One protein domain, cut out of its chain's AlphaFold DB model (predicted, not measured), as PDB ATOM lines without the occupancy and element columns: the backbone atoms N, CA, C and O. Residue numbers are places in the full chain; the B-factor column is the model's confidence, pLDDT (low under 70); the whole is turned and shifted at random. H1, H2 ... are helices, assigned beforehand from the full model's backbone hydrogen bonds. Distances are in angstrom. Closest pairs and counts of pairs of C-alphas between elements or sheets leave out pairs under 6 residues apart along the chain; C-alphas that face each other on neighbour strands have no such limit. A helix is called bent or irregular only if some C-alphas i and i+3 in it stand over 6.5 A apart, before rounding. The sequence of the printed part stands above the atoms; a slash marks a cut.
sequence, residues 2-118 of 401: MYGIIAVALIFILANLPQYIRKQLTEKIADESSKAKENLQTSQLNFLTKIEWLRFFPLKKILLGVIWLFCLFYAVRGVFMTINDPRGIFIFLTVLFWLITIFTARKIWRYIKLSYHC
ATOM      1  N   MET A   2      77.659  94.469 105.749       67.38
ATOM      2  CA  MET A   2      78.103  94.445 104.339       67.38
ATOM      3  C   MET A   2      77.237  93.566 103.409       67.38
ATOM      4  O   MET A   2      76.813  94.030 102.357       67.38
ATOM      5  N   TYR A   3      76.869  92.348 103.826       68.19
ATOM      6  CA  TYR A   3      75.976  91.475 103.040       68.19
ATOM      7  C   TYR A   3      74.550  92.023 102.890       68.19
ATOM      8  O   TYR A   3      73.916  91.806 101.864       68.19
ATOM      9  N   GLY A   4      74.061  92.774 103.882       74.94
ATOM     10  CA  GLY A   4      72.760  93.444 103.808       74.94
ATOM     11  C   GLY A   4      72.771  94.594 102.801       74.94
ATOM     12  O   GLY A   4      71.856  94.703 101.993       74.94
ATOM     13  N   ILE A   5      73.842  95.393 102.780       81.00
ATOM     14  CA  ILE A   5      74.021  96.484 101.807       81.00
ATOM     15  C   ILE A   5      74.152  95.921 100.384       81.00
ATOM     16  O   ILE A   5      73.497  96.414  99.470       81.00
ATOM     17  N   ILE A   6      74.928  94.845 100.203       82.62
ATOM     18  CA  ILE A   6      75.073  94.161  98.908       82.62
ATOM     19  C   ILE A   6      73.731  93.574  98.441       82.62
ATOM     20  O   ILE A   6      73.375  93.724  97.274       82.62
ATOM     21  N   ALA A   7      72.953  92.958  99.339       78.88
ATOM     22  CA  ALA A   7      71.631  92.424  99.008       78.88
ATOM     23  C   ALA A   7      70.639  93.530  98.609       78.88
ATOM     24  O   ALA A   7      69.936  93.387  97.611       78.88
ATOM     25  N   VAL A   8      70.615  94.655  99.333       82.38
ATOM     26  CA  VAL A   8      69.760  95.808  99.002       82.38
ATOM     27  C   VAL A   8      70.164  96.424  97.661       82.38
ATOM     28  O   VAL A   8      69.296  96.699  96.832       82.38
ATOM     29  N   ALA A   9      71.466  96.570  97.398       83.25
ATOM     30  CA  ALA A   9      71.967  97.051  96.114       83.25
ATOM     31  C   ALA A   9      71.590  96.105  94.958       83.25
ATOM     32  O   ALA A   9      71.115  96.563  93.920       83.25
ATOM     33  N   LEU A  10      71.718  94.787  95.150       83.31
ATOM     34  CA  LEU A  10      71.301  93.779  94.169       83.31
ATOM     35  C   LEU A  10      69.798  93.836  93.883       83.31
ATOM     36  O   LEU A  10      69.404  93.818  92.718       83.31
ATOM     37  N   ILE A  11      68.957  93.944  94.915       81.56
ATOM     38  CA  ILE A  11      67.501  94.074  94.753       81.56
ATOM     39  C   ILE A  11      67.164  95.349  93.977       81.56
ATOM     40  O   ILE A  11      66.350  95.308  93.054       81.56
ATOM     41  N   PHE A  12      67.814  96.469  94.302       79.25
ATOM     42  CA  PHE A  12      67.600  97.739  93.614       79.25
ATOM     43  C   PHE A  12      68.007  97.673  92.135       79.25
ATOM     44  O   PHE A  12      67.272  98.152  91.268       79.25
ATOM     45  N   ILE A  13      69.139  97.037  91.824       78.00
ATOM     46  CA  ILE A  13      69.582  96.815  90.444       78.00
ATOM     47  C   ILE A  13      68.582  95.913  89.715       78.00
ATOM     48  O   ILE A  13      68.113  96.284  88.645       78.00
ATOM     49  N   LEU A  14      68.190  94.779  90.298       75.81
ATOM     50  CA  LEU A  14      67.247  93.836  89.686       75.81
ATOM     51  C   LEU A  14      65.856  94.444  89.458       75.81
ATOM     52  O   LEU A  14      65.219  94.136  88.452       75.81
ATOM     53  N   ALA A  15      65.394  95.328  90.346       72.06
ATOM     54  CA  ALA A  15      64.119  96.024  90.195       72.06
ATOM     55  C   ALA A  15      64.139  97.050  89.045       72.06
ATOM     56  O   ALA A  15      63.146  97.191  88.329       72.06
ATOM     57  N   ASN A  16      65.268  97.736  88.831       76.12
ATOM     58  CA  ASN A  16      65.408  98.780  87.807       76.12
ATOM     59  C   ASN A  16      65.956  98.267  86.459       76.12
ATOM     60  O   ASN A  16      65.737  98.890  85.418       76.12
ATOM     61  N   LEU A  17      66.632  97.116  86.440       76.31
ATOM     62  CA  LEU A  17      67.239  96.514  85.249       76.31
ATOM     63  C   LEU A  17      66.246  96.312  84.085       76.31
ATOM     64  O   LEU A  17      66.588  96.670  82.952       76.31
ATOM     65  N   PRO A  18      65.002  95.830  84.309       76.56
ATOM     66  CA  PRO A  18      64.024  95.690  83.238       76.56
ATOM     67  C   PRO A  18      63.733  97.010  82.526       76.56
ATOM     68  O   PRO A  18      63.511  97.027  81.320       76.56
ATOM     69  N   GLN A  19      63.742  98.123  83.259       75.06
ATOM     70  CA  GLN A  19      63.459  99.437  82.701       75.06
ATOM     71  C   GLN A  19      64.580  99.915  81.774       75.06
ATOM     72  O   GLN A  19      64.306 100.389  80.671       75.06
ATOM     73  N   TYR A  20      65.834  99.776  82.208       78.31
ATOM     74  CA  TYR A  20      66.989 100.203  81.422       78.31
ATOM     75  C   TYR A  20      67.095  99.425  80.106       78.31
ATOM     76  O   TYR A  20      67.186 100.021  79.031       78.31
ATOM     77  N   ILE A  21      66.970  98.097  80.185       80.56
ATOM     78  CA  ILE A  21      67.005  97.212  79.014       80.56
ATOM     79  C   ILE A  21      65.876  97.559  78.042       80.56
ATOM     80  O   ILE A  21      66.099  97.617  76.836       80.56
ATOM     81  N   ARG A  22      64.667  97.839  78.546       83.69
ATOM     82  CA  ARG A  22      63.529  98.235  77.704       83.69
ATOM     83  C   ARG A  22      63.801  99.502  76.911       83.69
ATOM     84  O   ARG A  22      63.501  99.532  75.718       83.69
ATOM     85  N   LYS A  23      64.360 100.526  77.556       83.06
ATOM     86  CA  LYS A  23      64.696 101.789  76.892       83.06
ATOM     87  C   LYS A  23      65.732 101.565  75.788       83.06
ATOM     88  O   LYS A  23      65.465 101.921  74.644       83.06
ATOM     89  N   GLN A  24      66.842 100.900  76.116       84.25
ATOM     90  CA  GLN A  24      67.902 100.601  75.147       84.25
ATOM     91  C   GLN A  24      67.396  99.767  73.968       84.25
ATOM     92  O   GLN A  24      67.727 100.046  72.821       84.25
ATOM     93  N   LEU A  25      66.573  98.752  74.233       85.00
ATOM     94  CA  LEU A  25      66.047  97.882  73.189       85.00
ATOM     95  C   LEU A  25      65.069  98.622  72.270       85.00
ATOM     96  O   LEU A  25      65.085  98.396  71.068       85.00
ATOM     97  N   THR A  26      64.262  99.531  72.822       86.06
ATOM     98  CA  THR A  26      63.352 100.382  72.037       86.06
ATOM     99  C   THR A  26      64.134 101.315  71.114       86.06
ATOM    100  O   THR A  26      63.804 101.428  69.939       86.06
ATOM    101  N   GLU A  27      65.191 101.952  71.627       85.44
ATOM    102  CA  GLU A  27      66.065 102.829  70.835       85.44
ATOM    103  C   GLU A  27      66.804 102.050  69.746       85.44
ATOM    104  O   GLU A  27      66.839 102.486  68.601       85.44
ATOM    105  N   LYS A  28      67.299 100.852  70.073       86.94
ATOM    106  CA  LYS A  28      67.953  99.968  69.110       86.94
ATOM    107  C   LYS A  28      67.014  99.517  67.990       86.94
ATOM    108  O   LYS A  28      67.445  99.458  66.848       86.94
ATOM    109  N   ILE A  29      65.753  99.200  68.303       86.19
ATOM    110  CA  ILE A  29      64.760  98.833  67.282       86.19
ATOM    111  C   ILE A  29      64.538 100.003  66.317       86.19
ATOM    112  O   ILE A  29      64.564  99.774  65.115       86.19
ATOM    113  N   ALA A  30      64.370 101.223  66.837       85.12
ATOM    114  CA  ALA A  30      64.130 102.413  66.020       85.12
ATOM    115  C   ALA A  30      65.332 102.781  65.123       85.12
ATOM    116  O   ALA A  30      65.154 103.037  63.935       85.12
ATOM    117  N   ASP A  31      66.552 102.762  65.673       85.75
ATOM    118  CA  ASP A  31      67.791 103.072  64.936       85.75
ATOM    119  C   ASP A  31      68.116 102.018  63.863       85.75
ATOM    120  O   ASP A  31      68.539 102.333  62.753       85.75
ATOM    121  N   GLU A  32      67.889 100.736  64.157       85.06
ATOM    122  CA  GLU A  32      68.058  99.688  63.150       85.06
ATOM    123  C   GLU A  32      67.001  99.775  62.047       85.06
ATOM    124  O   GLU A  32      67.329  99.519  60.890       85.06
ATOM    125  N   SER A  33      65.753 100.142  62.365       82.81
ATOM    126  CA  SER A  33      64.735 100.328  61.329       82.81
ATOM    127  C   SER A  33      65.009 101.539  60.443       82.81
ATOM    128  O   SER A  33      64.840 101.425  59.231       82.81
ATOM    129  N   SER A  34      65.494 102.657  60.997       80.88
ATOM    130  CA  SER A  34      65.873 103.817  60.181       80.88
ATOM    131  C   SER A  34      67.051 103.489  59.264       80.88
ATOM    132  O   SER A  34      66.975 103.725  58.060       80.88
ATOM    133  N   LYS A  35      68.090 102.824  59.786       80.25
ATOM    134  CA  LYS A  35      69.230 102.356  58.979       80.25
ATOM    135  C   LYS A  35      68.818 101.349  57.908       80.25
ATOM    136  O   LYS A  35      69.367 101.368  56.810       80.25
ATOM    137  N   ALA A  36      67.875 100.456  58.198       77.12
ATOM    138  CA  ALA A  36      67.389  99.491  57.213       77.12
ATOM    139  C   ALA A  36      66.588 100.159  56.089       77.12
ATOM    140  O   ALA A  36      66.715  99.742  54.937       77.12
ATOM    141  N   LYS A  37      65.815 101.206  56.411       75.94
ATOM    142  CA  LYS A  37      65.105 102.042  55.432       75.94
ATOM    143  C   LYS A  37      66.083 102.771  54.510       75.94
ATOM    144  O   LYS A  37      65.891 102.753  53.301       75.94
ATOM    145  N   GLU A  38      67.153 103.341  55.062       74.38
ATOM    146  CA  GLU A  38      68.201 104.021  54.282       74.38
ATOM    147  C   GLU A  38      68.985 103.059  53.374       74.38
ATOM    148  O   GLU A  38      69.290 103.396  52.234       74.38
ATOM    149  N   ASN A  39      69.269 101.842  53.847       72.00
ATOM    150  CA  ASN A  39      70.040 100.847  53.096       72.00
ATOM    151  C   ASN A  39      69.185  99.935  52.190       72.00
ATOM    152  O   ASN A  39      69.736  99.008  51.597       72.00
ATOM    153  N   LEU A  40      67.857 100.129  52.105       63.47
ATOM    154  CA  LEU A  40      66.912  99.247  51.386       63.47
ATOM    155  C   LEU A  40      66.986  97.751  51.792       63.47
ATOM    156  O   LEU A  40      66.486  96.874  51.090       63.47
ATOM    157  N   GLN A  41      67.574  97.440  52.953       62.00
ATOM    158  CA  GLN A  41      67.764  96.082  53.490       62.00
ATOM    159  C   GLN A  41      66.723  95.741  54.570       62.00
ATOM    160  O   GLN A  41      67.024  95.148  55.607       62.00
ATOM    161  N   THR A  42      65.466  96.116  54.352       57.50
ATOM    162  CA  THR A  42      64.371  95.930  55.319       57.50
ATOM    163  C   THR A  42      63.905  94.476  55.481       57.50
ATOM    164  O   THR A  42      63.186  94.168  56.432       57.50
ATOM    165  N   SER A  43      64.308  93.553  54.599       50.81
ATOM    166  CA  SER A  43      63.764  92.184  54.548       50.81
ATOM    167  C   SER A  43      64.326  91.207  55.595       50.81
ATOM    168  O   SER A  43      63.715  90.166  55.840       50.81
ATOM    169  N   GLN A  44      65.458  91.509  56.246       56.78
ATOM    170  CA  GLN A  44      66.185  90.521  57.068       56.78
ATOM    171  C   GLN A  44      66.097  90.716  58.593       56.78
ATOM    172  O   GLN A  44      66.622  89.897  59.357       56.78
ATOM    173  N   LEU A  45      65.439  91.767  59.087       64.62
ATOM    174  CA  LEU A  45      65.438  92.071  60.520       64.62
ATOM    175  C   LEU A  45      64.363  91.286  61.292       64.62
ATOM    176  O   LEU A  45      63.163  91.427  61.084       64.62
ATOM    177  N   ASN A  46      64.792  90.489  62.279       75.19
ATOM    178  CA  ASN A  46      63.895  89.789  63.209       75.19
ATOM    179  C   ASN A  46      63.357  90.740  64.305       75.19
ATOM    180  O   ASN A  46      63.639  90.554  65.497       75.19
ATOM    181  N   PHE A  47      62.570  91.751  63.922       81.25
ATOM    182  CA  PHE A  47      61.957  92.707  64.857       81.25
ATOM    183  C   PHE A  47      61.083  92.020  65.908       81.25
ATOM    184  O   PHE A  47      61.131  92.370  67.086       81.25
ATOM    185  N   LEU A  48      60.352  90.975  65.513       84.25
ATOM    186  CA  LEU A  48      59.420  90.258  66.381       84.25
ATOM    187  C   LEU A  48      60.092  89.678  67.637       84.25
ATOM    188  O   LEU A  48      59.574  89.821  68.746       84.25
ATOM    189  N   THR A  49      61.284  89.091  67.484       84.62
ATOM    190  CA  THR A  49      62.073  88.585  68.615       84.62
ATOM    191  C   THR A  49      62.502  89.734  69.525       84.62
ATOM    192  O   THR A  49      62.340  89.639  70.739       84.62
ATOM    193  N   LYS A  50      62.996  90.849  68.966       85.25
ATOM    194  CA  LYS A  50      63.420  92.025  69.750       85.25
ATOM    195  C   LYS A  50      62.246  92.629  70.529       85.25
ATOM    196  O   LYS A  50      62.381  92.915  71.715       85.25
ATOM    197  N   ILE A  51      61.070  92.726  69.914       86.69
ATOM    198  CA  ILE A  51      59.850  93.209  70.571       86.69
ATOM    199  C   ILE A  51      59.413  92.252  71.692       86.69
ATOM    200  O   ILE A  51      59.022  92.705  72.766       86.69
ATOM    201  N   GLU A  52      59.527  90.933  71.505       87.00
ATOM    202  CA  GLU A  52      59.195  89.952  72.551       87.00
ATOM    203  C   GLU A  52      60.075  90.115  73.813       87.00
ATOM    204  O   GLU A  52      59.605  89.956  74.949       87.00
ATOM    205  N   TRP A  53      61.336  90.521  73.633       87.44
ATOM    206  CA  TRP A  53      62.261  90.822  74.728       87.44
ATOM    207  C   TRP A  53      61.923  92.106  75.500       87.44
ATOM    208  O   TRP A  53      62.275  92.184  76.678       87.44
ATOM    209  N   LEU A  54      61.153  93.052  74.938       85.81
ATOM    210  CA  LEU A  54      60.737  94.276  75.653       85.81
ATOM    211  C   LEU A  54      59.959  93.982  76.941       85.81
ATOM    212  O   LEU A  54      59.948  94.792  77.862       85.81
ATOM    213  N   ARG A  55      59.289  92.831  77.044       83.94
ATOM    214  CA  ARG A  55      58.572  92.436  78.269       83.94
ATOM    215  C   ARG A  55      59.162  91.195  78.933       83.94
ATOM    216  O   ARG A  55      58.538  90.642  79.851       83.94
ATOM    217  N   PHE A  56      60.352  90.778  78.494       86.44
ATOM    218  CA  PHE A  56      61.042  89.572  78.949       86.44
ATOM    219  C   PHE A  56      60.159  88.323  78.869       86.44
ATOM    220  O   PHE A  56      60.229  87.444  79.729       86.44
ATOM    221  N   PHE A  57      59.288  88.239  77.860       85.50
ATOM    222  CA  PHE A  57      58.444  87.058  77.676       85.50
ATOM    223  C   PHE A  57      59.252  85.758  77.534       85.50
ATOM    224  O   PHE A  57      58.848  84.782  78.171       85.50
ATOM    225  N   PRO A  58      60.400  85.716  76.822       85.69
ATOM    226  CA  PRO A  58      61.193  84.493  76.710       85.69
ATOM    227  C   PRO A  58      61.730  84.041  78.073       85.69
ATOM    228  O   PRO A  58      61.583  82.879  78.448       85.69
ATOM    229  N   LEU A  59      62.244  84.981  78.873       87.75
ATOM    230  CA  LEU A  59      62.726  84.707  80.228       87.75
ATOM    231  C   LEU A  59      61.598  84.207  81.142       87.75
ATOM    232  O   LEU A  59      61.787  83.253  81.889       87.75
ATOM    233  N   LYS A  60      60.401  84.800  81.048       87.06
ATOM    234  CA  LYS A  60      59.222  84.359  81.812       87.06
ATOM    235  C   LYS A  60      58.793  82.938  81.455       87.06
ATOM    236  O   LYS A  60      58.380  82.210  82.352       87.06
ATOM    237  N   LYS A  61      58.895  82.529  80.181       87.94
ATOM    238  CA  LYS A  61      58.622  81.141  79.755       87.94
ATOM    239  C   LYS A  61      59.584  80.167  80.436       87.94
ATOM    240  O   LYS A  61      59.129  79.190  81.024       87.94
ATOM    241  N   ILE A  62      60.884  80.468  80.401       88.38
ATOM    242  CA  ILE A  62      61.919  79.632  81.026       88.38
ATOM    243  C   ILE A  62      61.703  79.567  82.540       88.38
ATOM    244  O   ILE A  62      61.649  78.476  83.095       88.38
ATOM    245  N   LEU A  63      61.503  80.713  83.195       89.75
ATOM    246  CA  LEU A  63      61.290  80.785  84.641       89.75
ATOM    247  C   LEU A  63      60.070  79.966  85.085       89.75
ATOM    248  O   LEU A  63      60.173  79.180  86.023       89.75
ATOM    249  N   LEU A  64      58.933  80.105  84.395       89.31
ATOM    250  CA  LEU A  64      57.732  79.311  84.681       89.31
ATOM    251  C   LEU A  64      57.972  77.813  84.471       89.31
ATOM    252  O   LEU A  64      57.520  77.012  85.286       89.31
ATOM    253  N   GLY A  65      58.701  77.437  83.417       89.81
ATOM    254  CA  GLY A  65      59.088  76.048  83.169       89.81
ATOM    255  C   GLY A  65      59.974  75.478  84.279       89.81
ATOM    256  O   GLY A  65      59.694  74.395  84.781       89.81
ATOM    257  N   VAL A  66      60.992  76.226  84.717       91.19
ATOM    258  CA  VAL A  66      61.899  75.825  85.807       91.19
ATOM    259  C   VAL A  66      61.148  75.680  87.128       91.19
ATOM    260  O   VAL A  66      61.310  74.667  87.803       91.19
ATOM    261  N   ILE A  67      60.290  76.643  87.482       90.56
ATOM    262  CA  ILE A  67      59.463  76.570  88.697       90.56
ATOM    263  C   ILE A  67      58.560  75.333  88.652       90.56
ATOM    264  O   ILE A  67      58.448  74.611  89.640       90.56
ATOM    265  N   TRP A  68      57.945  75.052  87.502       93.50
ATOM    266  CA  TRP A  68      57.086  73.882  87.355       93.50
ATOM    267  C   TRP A  68      57.857  72.564  87.451       93.50
ATOM    268  O   TRP A  68      57.409  71.650  88.143       93.50
ATOM    269  N   LEU A  69      59.033  72.472  86.821       91.31
ATOM    270  CA  LEU A  69      59.920  71.311  86.937       91.31
ATOM    271  C   LEU A  69      60.401  71.104  88.375       91.31
ATOM    272  O   LEU A  69      60.472  69.968  88.836       91.31
ATOM    273  N   PHE A  70      60.678  72.186  89.103       89.62
ATOM    274  CA  PHE A  70      61.005  72.123  90.523       89.62
ATOM    275  C   PHE A  70      59.828  71.553  91.322       89.62
ATOM    276  O   PHE A  70      60.002  70.582  92.050       89.62
ATOM    277  N   CYS A  71      58.604  72.058  91.122       88.12
ATOM    278  CA  CYS A  71      57.409  71.485  91.751       88.12
ATOM    279  C   CYS A  71      57.222  69.995  91.415       88.12
ATOM    280  O   CYS A  71      56.896  69.208  92.302       88.12
ATOM    281  N   LEU A  72      57.466  69.596  90.162       91.19
ATOM    282  CA  LEU A  72      57.410  68.197  89.736       91.19
ATOM    283  C   LEU A  72      58.467  67.341  90.446       91.19
ATOM    284  O   LEU A  72      58.156  66.249  90.913       91.19
ATOM    285  N   PHE A  73      59.693  67.846  90.585       89.19
ATOM    286  CA  PHE A  73      60.764  67.161  91.304       89.19
ATOM    287  C   PHE A  73      60.387  66.888  92.767       89.19
ATOM    288  O   PHE A  73      60.553  65.762  93.239       89.19
ATOM    289  N   TYR A  74      59.819  67.872  93.476       85.44
ATOM    290  CA  TYR A  74      59.336  67.665  94.848       85.44
ATOM    291  C   TYR A  74      58.138  66.723  94.918       85.44
ATOM    292  O   TYR A  74      58.073  65.922  95.845       85.44
ATOM    293  N   ALA A  75      57.228  66.766  93.941       87.88
ATOM    294  CA  ALA A  75      56.109  65.830  93.875       87.88
ATOM    295  C   ALA A  75      56.606  64.377  93.772       87.88
ATOM    296  O   ALA A  75      56.151  63.512  94.518       87.88
ATOM    297  N   VAL A  76      57.593  64.117  92.907       88.56
ATOM    298  CA  VAL A  76      58.205  62.789  92.745       88.56
ATOM    299  C   VAL A  76      59.003  62.392  93.989       88.56
ATOM    300  O   VAL A  76      58.839  61.287  94.500       88.56
ATOM    301  N   ARG A  77      59.836  63.289  94.533       85.56
ATOM    302  CA  ARG A  77      60.645  63.000  95.729       85.56
ATOM    303  C   ARG A  77      59.795  62.793  96.986       85.56
ATOM    304  O   ARG A  77      60.163  61.982  97.834       85.56
ATOM    305  N   GLY A  78      58.653  63.471  97.077       85.31
ATOM    306  CA  GLY A  78      57.667  63.287  98.138       85.31
ATOM    307  C   GLY A  78      57.129  61.858  98.203       85.31
ATOM    308  O   GLY A  78      56.962  61.327  99.299       85.31
ATOM    309  N   VAL A  79      56.974  61.182  97.058       84.75
ATOM    310  CA  VAL A  79      56.569  59.764  97.012       84.75
ATOM    311  C   VAL A  79      57.609  58.879  97.703       84.75
ATOM    312  O   VAL A  79      57.258  58.101  98.583       84.75
ATOM    313  N   PHE A  80      58.896  59.053  97.387       83.94
ATOM    314  CA  PHE A  80      59.978  58.295  98.032       83.94
ATOM    315  C   PHE A  80      60.068  58.563  99.538       83.94
ATOM    316  O   PHE A  80      60.264  57.635 100.318       83.94
ATOM    317  N   MET A  81      59.907  59.821  99.963       80.31
ATOM    318  CA  MET A  81      59.903  60.160 101.391       80.31
ATOM    319  C   MET A  81      58.704  59.555 102.122       80.31
ATOM    320  O   MET A  81      58.870  59.046 103.221       80.31
ATOM    321  N   THR A  82      57.530  59.552 101.492       82.31
ATOM    322  CA  THR A  82      56.305  58.983 102.068       82.31
ATOM    323  C   THR A  82      56.391  57.462 102.223       82.31
ATOM    324  O   THR A  82      55.876  56.923 103.196       82.31
ATOM    325  N   ILE A  83      57.059  56.769 101.290       82.56
ATOM    326  CA  ILE A  83      57.297  55.317 101.369       82.56
ATOM    327  C   ILE A  83      58.246  54.977 102.527       82.56
ATOM    328  O   ILE A  83      58.018  54.000 103.234       82.56
ATOM    329  N   ASN A  84      59.296  55.778 102.725       80.44
ATOM    330  CA  ASN A  84      60.298  55.526 103.762       80.44
ATOM    331  C   ASN A  84      59.846  55.972 105.162       80.44
ATOM    332  O   ASN A  84      60.290  55.402 106.154       80.44
ATOM    333  N   ASP A  85      58.998  56.999 105.252       77.81
ATOM    334  CA  ASP A  85      58.505  57.553 106.511       77.81
ATOM    335  C   ASP A  85      57.078  58.118 106.329       77.81
ATOM    336  O   ASP A  85      56.900  59.253 105.866       77.81
ATOM    337  N   PRO A  86      56.033  57.350 106.690       75.38
ATOM    338  CA  PRO A  86      54.640  57.706 106.437       75.38
ATOM    339  C   PRO A  86      54.079  58.672 107.492       75.38
ATOM    340  O   PRO A  86      52.980  58.491 108.020       75.38
ATOM    341  N   ARG A  87      54.810  59.744 107.813       81.69
ATOM    342  CA  ARG A  87      54.266  60.848 108.613       81.69
ATOM    343  C   ARG A  87      53.199  61.597 107.815       81.69
ATOM    344  O   ARG A  87      53.408  61.959 106.656       81.69
ATOM    345  N   GLY A  88      52.078  61.922 108.465       78.50
ATOM    346  CA  GLY A  88      50.945  62.617 107.835       78.50
ATOM    347  C   GLY A  88      51.319  63.930 107.129       78.50
ATOM    348  O   GLY A  88      50.731  64.271 106.106       78.50
ATOM    349  N   ILE A  89      52.357  64.623 107.611       79.50
ATOM    350  CA  ILE A  89      52.893  65.846 106.994       79.50
ATOM    351  C   ILE A  89      53.477  65.571 105.597       79.50
ATOM    352  O   ILE A  89      53.231  66.343 104.670       79.50
ATOM    353  N   PHE A  90      54.221  64.475 105.410       80.69
ATOM    354  CA  PHE A  90      54.825  64.138 104.115       80.69
ATOM    355  C   PHE A  90      53.783  63.670 103.103       80.69
ATOM    356  O   PHE A  90      53.847  64.074 101.940       80.69
ATOM    357  N   ILE A  91      52.783  62.909 103.556       82.44
ATOM    358  CA  ILE A  91      51.634  62.513 102.732       82.44
ATOM    359  C   ILE A  91      50.909  63.767 102.228       82.44
ATOM    360  O   ILE A  91      50.708  63.928 101.024       82.44
ATOM    361  N   PHE A  92      50.582  64.694 103.134       82.81
ATOM    362  CA  PHE A  92      49.899  65.940 102.793       82.81
ATOM    363  C   PHE A  92      50.691  66.797 101.795       82.81
ATOM    364  O   PHE A  92      50.142  67.214 100.774       82.81
ATOM    365  N   LEU A  93      51.987  67.027 102.044       83.75
ATOM    366  CA  LEU A  93      52.844  67.809 101.144       83.75
ATOM    367  C   LEU A  93      52.958  67.164  99.759       83.75
ATOM    368  O   LEU A  93      52.876  67.860  98.747       83.75
ATOM    369  N   THR A  94      53.102  65.839  99.703       87.00
ATOM    370  CA  THR A  94      53.196  65.095  98.442       87.00
ATOM    371  C   THR A  94      51.917  65.257  97.626       87.00
ATOM    372  O   THR A  94      51.982  65.645  96.459       87.00
ATOM    373  N   VAL A  95      50.751  65.048  98.246       88.19
ATOM    374  CA  VAL A  95      49.448  65.242  97.592       88.19
ATOM    375  C   VAL A  95      49.284  66.685  97.111       88.19
ATOM    376  O   VAL A  95      48.888  66.906  95.968       88.19
ATOM    377  N   LEU A  96      49.645  67.673  97.935       89.56
ATOM    378  CA  LEU A  96      49.564  69.090  97.574       89.56
ATOM    379  C   LEU A  96      50.396  69.416  96.323       89.56
ATOM    380  O   LEU A  96      49.878  70.029  95.387       89.56
ATOM    381  N   PHE A  97      51.664  68.993  96.276       87.38
ATOM    382  CA  PHE A  97      52.528  69.238  95.116       87.38
ATOM    383  C   PHE A  97      52.029  68.521  93.858       87.38
ATOM    384  O   PHE A  97      52.066  69.118  92.783       87.38
ATOM    385  N   TRP A  98      51.507  67.296  93.980       90.75
ATOM    386  CA  TRP A  98      50.883  66.572  92.866       90.75
ATOM    387  C   TRP A  98      49.634  67.274  92.325       90.75
ATOM    388  O   TRP A  98      49.468  67.396  91.112       90.75
ATOM    389  N   LEU A  99      48.772  67.795  93.202       90.81
ATOM    390  CA  LEU A  99      47.609  68.574  92.773       90.81
ATOM    391  C   LEU A  99      48.058  69.835  92.026       90.81
ATOM    392  O   LEU A  99      47.583  70.099  90.919       90.81
ATOM    393  N   ILE A 100      49.012  70.589  92.582       89.31
ATOM    394  CA  ILE A 100      49.534  71.807  91.948       89.31
ATOM    395  C   ILE A 100      50.117  71.494  90.565       89.31
ATOM    396  O   ILE A 100      49.774  72.180  89.598       89.31
ATOM    397  N   THR A 101      50.968  70.475  90.435       90.50
ATOM    398  CA  THR A 101      51.621  70.144  89.158       90.50
ATOM    399  C   THR A 101      50.607  69.722  88.100       90.50
ATOM    400  O   THR A 101      50.662  70.255  86.990       90.50
ATOM    401  N   ILE A 102      49.635  68.866  88.442       91.56
ATOM    402  CA  ILE A 102      48.582  68.408  87.521       91.56
ATOM    403  C   ILE A 102      47.688  69.575  87.078       91.56
ATOM    404  O   ILE A 102      47.500  69.792  85.877       91.56
ATOM    405  N   PHE A 103      47.167  70.372  88.019       91.88
ATOM    406  CA  PHE A 103      46.264  71.482  87.689       91.88
ATOM    407  C   PHE A 103      46.948  72.590  86.880       91.88
ATOM    408  O   PHE A 103      46.297  73.279  86.085       91.88
ATOM    409  N   THR A 104      48.257  72.776  87.056       91.12
ATOM    410  CA  THR A 104      49.018  73.814  86.346       91.12
ATOM    411  C   THR A 104      49.633  73.335  85.029       91.12
ATOM    412  O   THR A 104      49.852  74.174  84.151       91.12
ATOM    413  N   ALA A 105      49.818  72.022  84.822       90.75
ATOM    414  CA  ALA A 105      50.477  71.443  83.644       90.75
ATOM    415  C   ALA A 105      49.898  71.960  82.320       90.75
ATOM    416  O   ALA A 105      50.617  72.509  81.483       90.75
ATOM    417  N   ARG A 106      48.570  71.872  82.143       90.44
ATOM    418  CA  ARG A 106      47.904  72.317  80.905       90.44
ATOM    419  C   ARG A 106      48.089  73.814  80.652       90.44
ATOM    420  O   ARG A 106      48.281  74.225  79.507       90.44
ATOM    421  N   LYS A 107      48.015  74.636  81.705       88.50
ATOM    422  CA  LYS A 107      48.159  76.096  81.600       88.50
ATOM    423  C   LYS A 107      49.588  76.483  81.227       88.50
ATOM    424  O   LYS A 107      49.776  77.303  80.332       88.50
ATOM    425  N   ILE A 108      50.577  75.864  81.868       88.19
ATOM    426  CA  ILE A 108      51.998  76.143  81.637       88.19
ATOM    427  C   ILE A 108      52.425  75.648  80.258       88.19
ATOM    428  O   ILE A 108      53.043  76.404  79.513       88.19
ATOM    429  N   TRP A 109      51.998  74.448  79.857       87.56
ATOM    430  CA  TRP A 109      52.256  73.934  78.512       87.56
ATOM    431  C   TRP A 109      51.687  74.853  77.428       87.56
ATOM    432  O   TRP A 109      52.385  75.213  76.482       87.56
ATOM    433  N   ARG A 110      50.434  75.308  77.592       87.19
ATOM    434  CA  ARG A 110      49.814  76.274  76.671       87.19
ATOM    435  C   ARG A 110      50.595  77.593  76.623       87.19
ATOM    436  O   ARG A 110      50.758  78.150  75.542       87.19
ATOM    437  N   TYR A 111      51.089  78.076  77.761       86.06
ATOM    438  CA  TYR A 111      51.876  79.308  77.835       86.06
ATOM    439  C   TYR A 111      53.242  79.186  77.138       86.06
ATOM    440  O   TYR A 111      53.642  80.098  76.413       86.06
ATOM    441  N   ILE A 112      53.944  78.063  77.335       84.25
ATOM    442  CA  ILE A 112      55.262  77.797  76.738       84.25
ATOM    443  C   ILE A 112      55.145  77.560  75.226       84.25
ATOM    444  O   ILE A 112      55.962  78.085  74.472       84.25
ATOM    445  N   LYS A 113      54.115  76.828  74.773       84.88
ATOM    446  CA  LYS A 113      53.886  76.526  73.348       84.88
ATOM    447  C   LYS A 113      53.566  77.776  72.515       84.88
ATOM    448  O   LYS A 113      53.800  77.783  71.309       84.88
ATOM    449  N   LEU A 114      53.035  78.831  73.137       81.81
ATOM    450  CA  LEU A 114      52.674  80.056  72.430       81.81
ATOM    451  C   LEU A 114      53.927  80.770  71.901       81.81
ATOM    452  O   LEU A 114      54.796  81.189  72.676       81.81
ATOM    453  N   SER A 115      54.016  80.912  70.575       74.56
ATOM    454  CA  SER A 115      55.231  81.396  69.911       74.56
ATOM    455  C   SER A 115      55.585  82.820  70.329       74.56
ATOM    456  O   SER A 115      56.674  83.015  70.861       74.56
ATOM    457  N   TYR A 116      54.654  83.770  70.194       81.88
ATOM    458  CA  TYR A 116      54.892  85.181  70.508       81.88
ATOM    459  C   TYR A 116      53.787  85.764  71.391       81.88
ATOM    460  O   TYR A 116      52.651  85.947  70.964       81.88
ATOM    461  N   HIS A 117      54.123  86.097  72.640       85.12
ATOM    462  CA  HIS A 117      53.182  86.761  73.565       85.12
ATOM    463  C   HIS A 117      53.054  88.263  73.315       85.12
ATOM    464  O   HIS A 117      52.120  88.896  73.807       85.12
ATOM    465  N   CYS A 118      53.997  88.845  72.571       85.00
ATOM    466  CA  CYS A 118      53.960  90.258  72.223       85.00
ATOM    467  C   CYS A 118      52.837  90.594  71.234       85.00
ATOM    468  O   CYS A 118      52.418  91.739  71.230       85.00
TER     469      CYS A 118
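This is residues 2 to 118 of the 401 residues of an uncharacterized protein of Catenibacterium sp. BIOML-A1 (UniProt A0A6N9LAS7). A long helical hairpin, H3 with the bent H4 folded back along it, makes one half of an extended, flat model; in the other half the long bent H1 slants away, and the short H2 doubles back from its end towards H3. Residues 2 to 17 of H1 stick out alone. The printed part has 117 residues, is all helix with four named helices in the order H1, H2, H3, H4, has a radius of gyration of the C-alphas of 21.8 A, and spans 71 by 43 by 16 A.

Find C-alpha 2 at (78.103, 94.445, 104.339), where H1, residues 2 to 38, begins. By its hydrogen bonds it was assigned as one helix, but it is bent: C-alphas 15 and 18 are 7.0 A apart, between arms H1a, residues 2 to 15, 20.0 A, and H1b, residues 18 to 38, 30.4 A. Next come H2, residues 47 to 53, and H3, residues 57 to 84, 41.0 A, from C-alpha 57 at (58.444, 87.058, 77.676). H4, residues 88 to 113, likewise assigned as one helix, is bent with C-alphas 103 and 106 7.0 A apart: H4a is residues 88 to 103, 22.5 A, and H4b residues 106 to 113.

H1a touches no helix. H1b and H2, a helical hairpin, only just touch, with 3 pairs of C-alphas within 8 A, the closest Ile 29 and Phe 47 at 7.2 A. H3 and H4a, also a hairpin, touch at C-alphas 78 and 94, their closest, 4.8 A apart, at a shallow tilt of 34 degrees, only just short of steep. H3 touches H4b with residues 61 to 68 alone, closest at the C-alphas of Lys 61 and Ile 112, 5.6 A. Each O i to N i+4 pair is within hydrogen-bond range in H1a, H1b, H2, H4a and H4b, and 22 of 24 in H3.

The C-alphas of Glu 38 and Pro 86, the two farthest apart, are 71.1 A apart. The printed part has no cut and no long link. Look for pLDDT under 70 at residues 2 to 3 and 40 to 45.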